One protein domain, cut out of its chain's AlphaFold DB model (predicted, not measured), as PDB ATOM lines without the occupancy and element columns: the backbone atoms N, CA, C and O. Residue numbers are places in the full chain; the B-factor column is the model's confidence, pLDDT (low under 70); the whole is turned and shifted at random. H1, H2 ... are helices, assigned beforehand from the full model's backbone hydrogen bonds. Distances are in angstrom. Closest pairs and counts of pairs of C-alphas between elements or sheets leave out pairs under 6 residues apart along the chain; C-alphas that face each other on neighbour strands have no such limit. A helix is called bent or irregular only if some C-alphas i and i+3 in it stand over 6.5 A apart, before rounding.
ATOM      1  N   ILE A  48      45.954   9.843 -35.127       52.22
ATOM      2  CA  ILE A  48      45.553   8.409 -35.138       52.22
ATOM      3  C   ILE A  48      45.440   7.745 -33.744       52.22
ATOM      4  O   ILE A  48      44.558   6.911 -33.549       52.22
ATOM      5  N   SER A  49      46.288   8.083 -32.761       59.53
ATOM      6  CA  SER A  49      46.175   7.562 -31.387       59.53
ATOM      7  C   SER A  49      45.016   8.195 -30.627       59.53
ATOM      8  O   SER A  49      44.244   7.471 -30.004       59.53
ATOM      9  N   THR A  50      44.847   9.514 -30.712       73.06
ATOM     10  CA  THR A  50      43.738  10.206 -30.057       73.06
ATOM     11  C   THR A  50      42.424   9.934 -30.774       73.06
ATOM     12  O   THR A  50      41.430   9.738 -30.106       73.06
ATOM     13  N   GLU A  51      42.427   9.760 -32.090       75.38
ATOM     14  CA  GLU A  51      41.360   9.210 -32.919       75.38
ATOM     15  C   GLU A  51      41.038   7.777 -32.515       75.38
ATOM     16  O   GLU A  51      39.876   7.421 -32.390       75.38
ATOM     17  N   THR A  52      42.035   6.940 -32.232       82.25
ATOM     18  CA  THR A  52      41.785   5.591 -31.709       82.25
ATOM     19  C   THR A  52      41.141   5.657 -30.327       82.25
ATOM     20  O   THR A  52      40.160   4.957 -30.076       82.25
ATOM     21  N   TYR A  53      41.649   6.501 -29.429       88.19
ATOM     22  CA  TYR A  53      41.063   6.705 -28.104       88.19
ATOM     23  C   TYR A  53      39.693   7.369 -28.177       88.19
ATOM     24  O   TYR A  53      38.820   6.997 -27.408       88.19
ATOM     25  N   ARG A  54      39.457   8.248 -29.149       88.31
ATOM     26  CA  ARG A  54      38.168   8.854 -29.475       88.31
ATOM     27  C   ARG A  54      37.193   7.800 -29.949       88.31
ATOM     28  O   ARG A  54      36.086   7.721 -29.433       88.31
ATOM     29  N   LEU A  55      37.593   6.973 -30.910       87.00
ATOM     30  CA  LEU A  55      36.771   5.887 -31.428       87.00
ATOM     31  C   LEU A  55      36.417   4.916 -30.304       87.00
ATOM     32  O   LEU A  55      35.248   4.586 -30.152       87.00
ATOM     33  N   ARG A  56      37.385   4.534 -29.464       90.94
ATOM     34  CA  ARG A  56      37.140   3.702 -28.276       90.94
ATOM     35  C   ARG A  56      36.213   4.391 -27.284       90.94
ATOM     36  O   ARG A  56      35.221   3.794 -26.910       90.94
ATOM     37  N   PHE A  57      36.483   5.648 -26.932       93.69
ATOM     38  CA  PHE A  57      35.663   6.454 -26.025       93.69
ATOM     39  C   PHE A  57      34.205   6.503 -26.485       93.69
ATOM     40  O   PHE A  57      33.295   6.306 -25.688       93.69
ATOM     41  N   ARG A  58      33.985   6.718 -27.785       90.62
ATOM     42  CA  ARG A  58      32.655   6.815 -28.398       90.62
ATOM     43  C   ARG A  58      31.980   5.460 -28.607       90.62
ATOM     44  O   ARG A  58      30.760   5.428 -28.705       90.62
ATOM     45  N   ALA A  59      32.754   4.381 -28.705       91.75
ATOM     46  CA  ALA A  59      32.258   3.014 -28.854       91.75
ATOM     47  C   ALA A  59      32.128   2.265 -27.515       91.75
ATOM     48  O   ALA A  59      31.703   1.111 -27.514       91.75
ATOM     49  N   THR A  60      32.511   2.876 -26.387       93.31
ATOM     50  CA  THR A  60      32.407   2.260 -25.059       93.31
ATOM     51  C   THR A  60      30.950   1.936 -24.736       93.31
ATOM     52  O   THR A  60      30.100   2.824 -24.716       93.31
ATOM     53  N   MET A  61      30.691   0.669 -24.416       89.00
ATOM     54  CA  MET A  61      29.418   0.167 -23.902       89.00
ATOM     55  C   MET A  61      29.635  -0.406 -22.503       89.00
ATOM     56  O   MET A  61      30.723  -0.907 -22.210       89.00
ATOM     57  N   VAL A  62      28.600  -0.345 -21.663       88.38
ATOM     58  CA  VAL A  62      28.606  -1.001 -20.347       88.38
ATOM     59  C   VAL A  62      28.804  -2.499 -20.550       88.38
ATOM     60  O   VAL A  62      28.097  -3.104 -21.357       88.38
ATOM     61  N   LYS A  63      29.761  -3.098 -19.840       87.31
ATOM     62  CA  LYS A  63      29.945  -4.557 -19.845       87.31
ATOM     63  C   LYS A  63      29.042  -5.208 -18.796       87.31
ATOM     64  O   LYS A  63      28.824  -4.624 -17.740       87.31
ATOM     65  N   ASP A  64      28.608  -6.445 -19.041       82.19
ATOM     66  CA  ASP A  64      27.645  -7.178 -18.192       82.19
ATOM     67  C   ASP A  64      28.033  -7.268 -16.701       82.19
ATOM     68  O   ASP A  64      27.165  -7.396 -15.845       82.19
ATOM     69  N   ASN A  65      29.330  -7.155 -16.383       87.31
ATOM     70  CA  ASN A  65      29.873  -7.225 -15.021       87.31
ATOM     71  C   ASN A  65      30.644  -5.957 -14.598       87.31
ATOM     72  O   ASN A  65      31.488  -6.027 -13.709       87.31
ATOM     73  N   GLU A  66      30.423  -4.814 -15.251       91.25
ATOM     74  CA  GLU A  66      31.108  -3.553 -14.935       91.25
ATOM     75  C   GLU A  66      30.239  -2.655 -14.049       91.25
ATOM     76  O   GLU A  66      29.076  -2.374 -14.348       91.25
ATOM     77  N   THR A  67      30.808  -2.167 -12.947       93.75
ATOM     78  CA  THR A  67      30.121  -1.203 -12.082       93.75
ATOM     79  C   THR A  67      30.124   0.203 -12.702       93.75
ATOM     80  O   THR A  67      31.054   0.567 -13.428       93.75
ATOM     81  N   PRO A  68      29.161   1.082 -12.351       91.38
ATOM     82  CA  PRO A  68      29.147   2.464 -12.846       91.38
ATOM     83  C   PRO A  68      30.438   3.250 -12.562       91.38
ATOM     84  O   PRO A  68      30.833   4.122 -13.335       91.38
ATOM     85  N   LYS A  69      31.118   2.940 -11.451       92.94
ATOM     86  CA  LYS A  69      32.380   3.580 -11.065       92.94
ATOM     87  C   LYS A  69      33.529   3.178 -11.992       92.94
ATOM     88  O   LYS A  69      34.297   4.046 -12.402       92.94
ATOM     89  N   GLU A  70      33.637   1.894 -12.320       93.31
ATOM     90  CA  GLU A  70      34.667   1.369 -13.225       93.31
ATOM     91  C   GLU A  70      34.498   1.935 -14.634       93.31
ATOM     92  O   GLU A  70      35.468   2.443 -15.203       93.31
ATOM     93  N   LEU A  71      33.255   1.989 -15.123       93.81
ATOM     94  CA  LEU A  71      32.927   2.645 -16.387       93.81
ATOM     95  C   LEU A  71      33.365   4.115 -16.387       93.81
ATOM     96  O   LEU A  71      34.003   4.579 -17.332       93.81
ATOM     97  N   GLY A  72      33.056   4.856 -15.317       94.88
ATOM     98  CA  GLY A  72      33.452   6.257 -15.178       94.88
ATOM     99  C   GLY A  72      34.971   6.452 -15.202       94.88
ATOM    100  O   GLY A  72      35.472   7.358 -15.871       94.88
ATOM    101  N   THR A  73      35.725   5.585 -14.522       95.00
ATOM    102  CA  THR A  73      37.195   5.600 -14.557       95.00
ATOM    103  C   THR A  73      37.733   5.296 -15.954       95.00
ATOM    104  O   THR A  73      38.616   6.008 -16.429       95.00
ATOM    105  N   HIS A  74      37.181   4.296 -16.637       93.81
ATOM    106  CA  HIS A  74      37.604   3.922 -17.983       93.81
ATOM    107  C   HIS A  74      37.311   5.024 -19.014       93.81
ATOM    108  O   HIS A  74      38.182   5.375 -19.810       93.81
ATOM    109  N   LEU A  75      36.125   5.639 -18.959       95.44
ATOM    110  CA  LEU A  75      35.787   6.786 -19.804       95.44
ATOM    111  C   LEU A  75      36.734   7.964 -19.560       95.44
ATOM    112  O   LEU A  75      37.195   8.584 -20.515       95.44
ATOM    113  N   LYS A  76      37.065   8.255 -18.299       95.56
ATOM    114  CA  LYS A  76      38.006   9.328 -17.962       95.56
ATOM    115  C   LYS A  76      39.409   9.057 -18.508       95.56
ATOM    116  O   LYS A  76      40.011   9.959 -19.076       95.56
ATOM    117  N   ASP A  77      39.899   7.827 -18.389       94.12
ATOM    118  CA  ASP A  77      41.197   7.414 -18.934       94.12
ATOM    119  C   ASP A  77      41.253   7.577 -20.465       94.12
ATOM    120  O   ASP A  77      42.201   8.149 -21.007       94.12
ATOM    121  N   LEU A  78      40.199   7.160 -21.169       94.19
ATOM    122  CA  LEU A  78      40.079   7.357 -22.615       94.19
ATOM    123  C   LEU A  78      39.985   8.844 -22.996       94.19
ATOM    124  O   LEU A  78      40.607   9.256 -23.974       94.19
ATOM    125  N   TYR A  79      39.258   9.659 -22.223       93.50
ATOM    126  CA  TYR A  79      39.190  11.110 -22.418       93.50
ATOM    127  C   TYR A  79      40.554  11.777 -22.223       93.50
ATOM    128  O   TYR A  79      40.957  12.587 -23.052       93.50
ATOM    129  N   GLU A  80      41.289  11.433 -21.165       92.38
ATOM    130  CA  GLU A  80      42.621  11.989 -20.910       92.38
ATOM    131  C   GLU A  80      43.595  11.639 -22.040       92.38
ATOM    132  O   GLU A  80      44.389  12.487 -22.448       92.38
ATOM    133  N   LYS A  81      43.484  10.429 -22.597       87.94
ATOM    134  CA  LYS A  81      44.293   9.967 -23.734       87.94
ATOM    135  C   LYS A  81      43.856  10.548 -25.083       87.94
ATOM    136  O   LYS A  81      44.689  10.677 -25.975       87.94
ATOM    137  N   TRP A  82      42.578  10.898 -25.245       88.44
ATOM    138  CA  TRP A  82      42.068  11.570 -26.444       88.44
ATOM    139  C   TRP A  82      42.382  13.074 -26.421       88.44
ATOM    140  O   TRP A  82      42.954  13.609 -27.365       88.44
ATOM    141  N   MET A  83      42.047  13.765 -25.337       88.00
ATOM    142  CA  MET A  83      42.128  15.225 -25.288       88.00
ATOM    143  C   MET A  83      43.470  15.751 -24.807       88.00
ATOM    144  O   MET A  83      43.823  16.869 -25.164       88.00
ATOM    145  N   ILE A  84      44.221  14.970 -24.025       86.81
ATOM    146  CA  ILE A  84      45.499  15.385 -23.428       86.81
ATOM    147  C   ILE A  84      45.357  16.775 -22.767       86.81
ATOM    148  O   ILE A  84      46.078  17.719 -23.090       86.81
ATOM    149  N   PRO A  85      44.385  16.949 -21.851       85.44
ATOM    150  CA  PRO A  85      43.968  18.271 -21.382       85.44
ATOM    151  C   PRO A  85      45.050  19.026 -20.601       85.44
ATOM    152  O   PRO A  85      44.937  20.227 -20.402       85.44
ATOM    153  N   LYS A  86      46.100  18.332 -20.146       89.31
ATOM    154  CA  LYS A  86      47.254  18.949 -19.475       89.31
ATOM    155  C   LYS A  86      48.079  19.823 -20.421       89.31
ATOM    156  O   LYS A  86      48.691  20.781 -19.966       89.31
ATOM    157  N   ASP A  87      48.043  19.507 -21.714       79.38
ATOM    158  CA  ASP A  87      48.861  20.144 -22.744       79.38
ATOM    159  C   ASP A  87      48.028  21.012 -23.702       79.38
ATOM    160  O   ASP A  87      48.564  21.557 -24.668       79.38
ATOM    161  N   LYS A  88      46.715  21.138 -23.462       76.56
ATOM    162  CA  LYS A  88      45.788  21.895 -24.310       76.56
ATOM    163  C   LYS A  88      45.010  22.912 -23.485       76.56
ATOM    164  O   LYS A  88      44.526  22.611 -22.395       76.56
ATOM    165  N   THR A  89      44.851  24.118 -24.022       82.94
ATOM    166  CA  THR A  89      43.907  25.080 -23.447       82.94
ATOM    167  C   THR A  89      42.481  24.560 -23.600       82.94
ATOM    168  O   THR A  89      42.192  23.706 -24.444       82.94
ATOM    169  N   ARG A  90      41.559  25.101 -22.805       84.00
ATOM    170  CA  ARG A  90      40.130  24.796 -22.941       84.00
ATOM    171  C   ARG A  90      39.648  25.021 -24.376       84.00
ATOM    172  O   ARG A  90      38.877  24.221 -24.892       84.00
ATOM    173  N   GLU A  91      40.127  26.087 -25.004       78.25
ATOM    174  CA  GLU A  91      39.802  26.465 -26.375       78.25
ATOM    175  C   GLU A  91      40.318  25.407 -27.360       78.25
ATOM    176  O   GLU A  91      39.537  24.892 -28.148       78.25
ATOM    177  N   GLN A  92      41.571  24.957 -27.223       66.94
ATOM    178  CA  GLN A  92      42.143  23.897 -28.065       66.94
ATOM    179  C   GLN A  92      41.440  22.538 -27.902       66.94
ATOM    180  O   GLN A  92      41.335  21.775 -28.859       66.94
ATOM    181  N   ILE A  93      40.964  22.205 -26.698       79.75
ATOM    182  CA  ILE A  93      40.146  20.998 -26.470       79.75
ATOM    183  C   ILE A  93      38.783  21.153 -27.153       79.75
ATOM    184  O   ILE A  93      38.302  20.220 -27.799       79.75
ATOM    185  N   GLY A  94      38.175  22.335 -27.026       75.94
ATOM    186  CA  GLY A  94      36.944  22.697 -27.722       75.94
ATOM    187  C   GLY A  94      37.078  22.541 -29.236       75.94
ATOM    188  O   GLY A  94      36.239  21.875 -29.842       75.94
ATOM    189  N   ASP A  95      38.168  23.045 -29.820       71.38
ATOM    190  CA  ASP A  95      38.450  22.961 -31.256       71.38
ATOM    191  C   ASP A  95      38.485  21.508 -31.747       71.38
ATOM    192  O   ASP A  95      37.921  21.206 -32.793       71.38
ATOM    193  N   VAL A  96      39.059  20.577 -30.975       73.81
ATOM    194  CA  VAL A  96      39.105  19.146 -31.335       73.81
ATOM    195  C   VAL A  96      37.712  18.513 -31.362       73.81
ATOM    196  O   VAL A  96      37.404  17.744 -32.274       73.81
ATOM    197  N   VAL A  97      36.852  18.822 -30.387       81.62
ATOM    198  CA  VAL A  97      35.467  18.313 -30.366       81.62
ATOM    199  C   VAL A  97      34.661  18.897 -31.523       81.62
ATOM    200  O   VAL A  97      33.928  18.172 -32.199       81.62
ATOM    201  N   VAL A  98      34.799  20.202 -31.755       75.00
ATOM    202  CA  VAL A  98      34.111  20.914 -32.838       75.00
ATOM    203  C   VAL A  98      34.535  20.349 -34.194       75.00
ATOM    204  O   VAL A  98      33.682  20.032 -35.018       75.00
ATOM    205  N   LEU A  99      35.833  20.129 -34.392       67.88
ATOM    206  CA  LEU A  99      36.426  19.510 -35.573       67.88
ATOM    207  C   LEU A  99      35.989  18.053 -35.786       67.88
ATOM    208  O   LEU A  99      35.638  17.672 -36.902       67.88
ATOM    209  N   GLU A 100      35.959  17.229 -34.734       76.75
ATOM    210  CA  GLU A 100      35.409  15.869 -34.811       76.75
ATOM    211  C   GLU A 100      33.974  15.909 -35.347       76.75
ATOM    212  O   GLU A 100      33.632  15.186 -36.290       76.75
ATOM    213  N   GLN A 101      33.128  16.737 -34.729       76.75
ATOM    214  CA  GLN A 101      31.728  16.870 -35.114       76.75
ATOM    215  C   GLN A 101      31.598  17.395 -36.550       76.75
ATOM    216  O   GLN A 101      30.786  16.872 -37.313       76.75
ATOM    217  N   PHE A 102      32.438  18.357 -36.940       64.81
ATOM    218  CA  PHE A 102      32.493  18.916 -38.289       64.81
ATOM    219  C   PHE A 102      32.791  17.839 -39.342       64.81
ATOM    220  O   PHE A 102      32.046  17.679 -40.308       64.81
ATOM    221  N   LEU A 103      33.818  17.017 -39.124       65.12
ATOM    222  CA  LEU A 103      34.176  15.930 -40.041       65.12
ATOM    223  C   LEU A 103      33.113  14.829 -40.110       65.12
ATOM    224  O   LEU A 103      32.917  14.246 -41.178       65.12
ATOM    225  N   ARG A 104      32.441  14.513 -38.991       67.88
ATOM    226  CA  ARG A 104      31.338  13.537 -38.972       67.88
ATOM    227  C   ARG A 104      30.204  13.989 -39.885       67.88
ATOM    228  O   ARG A 104      29.803  13.202 -40.741       67.88
ATOM    229  N   VAL A 105      29.742  15.232 -39.726       65.69
ATOM    230  CA  VAL A 105      28.685  15.826 -40.561       65.69
ATOM    231  C   VAL A 105      29.091  15.788 -42.042       65.69
ATOM    232  O   VAL A 105      28.392  15.158 -42.829       65.69
ATOM    233  N   LEU A 106      30.287  16.285 -42.400       59.59
ATOM    234  CA  LEU A 106      30.789  16.255 -43.788       59.59
ATOM    235  C   LEU A 106      30.871  14.846 -44.398       59.59
ATOM    236  O   LEU A 106      30.757  14.672 -45.608       59.59
ATOM    237  N   SER A 107      31.120  13.820 -43.581       59.16
ATOM    238  CA  SER A 107      31.243  12.440 -44.063       59.16
ATOM    239  C   SER A 107      29.907  11.728 -44.308       59.16
ATOM    240  O   SER A 107      29.907  10.718 -45.014       59.16
ATOM    241  N   LEU A 108      28.807  12.211 -43.717       58.72
ATOM    242  CA  LEU A 108      27.453  11.704 -43.960       58.72
ATOM    243  C   LEU A 108      26.887  12.263 -45.266       58.72
ATOM    244  O   LEU A 108      26.385  11.490 -46.076       58.72
ATOM    245  N   ASP A 109      27.044  13.566 -45.493       47.16
ATOM    246  CA  ASP A 109      26.479  14.257 -46.660       47.16
ATOM    247  C   ASP A 109      27.063  13.763 -47.998       47.16
ATOM    248  O   ASP A 109      26.388  13.764 -49.019       47.16
ATOM    249  N   LEU A 110      28.308  13.274 -48.007       48.66
ATOM    250  CA  LEU A 110      28.970  12.719 -49.199       48.66
ATOM    251  C   LEU A 110      28.533  11.280 -49.563       48.66
ATOM    252  O   LEU A 110      29.133  10.675 -50.452       48.66
ATOM    253  N   ARG A 111      27.571  10.685 -48.843       47.78
ATOM    254  CA  ARG A 111      27.116   9.291 -49.041       47.78
ATOM    255  C   ARG A 111      25.722   9.157 -49.677       47.78
ATOM    256  O   ARG A 111      25.320   8.022 -49.929       47.78
ATOM    257  N   THR A 112      25.003  10.257 -49.896       38.47
ATOM    258  CA  THR A 112      23.746  10.345 -50.675       38.47
ATOM    259  C   THR A 112      24.024  10.694 -52.124       38.47
ATOM    260  O   THR A 112      23.327  10.133 -52.995       38.47
TER     261      THR A 112
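AT A GLANCE: This is residues 48 to 112 of the 112 residues of the protein "ZSC16" of Poeciliopsis prolifica (blackstripe livebearer) (UniProt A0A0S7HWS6). A helical hairpin, H1 and H2 side by side, is joined at one end to a longer helix, H3, which stands off from it so that H2 and H3 make a wide V with H1 on its inner side. The start of H3 comes near the end of H2, while its far part, residues 101 to 109, sticks out as a free arm with the tail 110 to 112; the loop end of the hairpin, residues 64 to 69, also sticks out, at the other end of the longest axis. The printed part has 65 residues with three named helices in the order H1, H2, H3 and no named strand, and its class is all helix. It is loose, with a radius of gyration of the C-alphas of 14.0 A, and flat, spanning 40 by 34 by 18 A.

IN THESE COORDINATES: H1 is residues 48 to 59, 15.7 A from first to last C-alpha, and begins at C-alpha 48 at (45.553, 8.409, -35.138). H2 is residues 68 to 83, 22.0 A long, and ends at C-alpha 83 at (42.128, 15.225, -25.288). H3 is residues 90 to 109, the longest helix at 29.3 A, and ends at C-alpha 109 at (26.479, 14.257, -46.660).

HOW THE PARTS SIT: H1 and H2 touch, with 17 pairs of C-alphas within 8 A; the closest C-alphas are those of Thr 50 and Trp 82, 4.2 A apart. They form a helical hairpin, running opposite ways at a shallow tilt of 28 degrees, with centres 11.6 A apart. H2 and H3 are close but not clearly touching, with 2 pairs of C-alphas within 8 A. Their closest C-alphas are those of Met 83 and Ile 93, 6.2 A apart, and their lines are about perpendicular, at 89 degrees. H1 and H3 are apart. In H1, H2 and H3 every backbone O i to N i+4 pair is within hydrogen-bond range, and no helix is bent or irregular.

THE WHOLE: The two C-alphas farthest apart are those of Lys 69 and Thr 112, at 41.1 A. The printed part has no cut, and it ends at residue 112, the chain's last residue. Both links are short but not tight: 8 residues between H1 and H2, and 6 between H2 and H3. Residues 86 to 91 stand free, as do 64 to 69 and 101 to 112. Without these stretches the body of 41 residues spans 31 by 16 by 16 A. The mean pLDDT of the printed part is 80.0, and it is under 70 at residues 48 to 49, 92, 99 and 102 to 112.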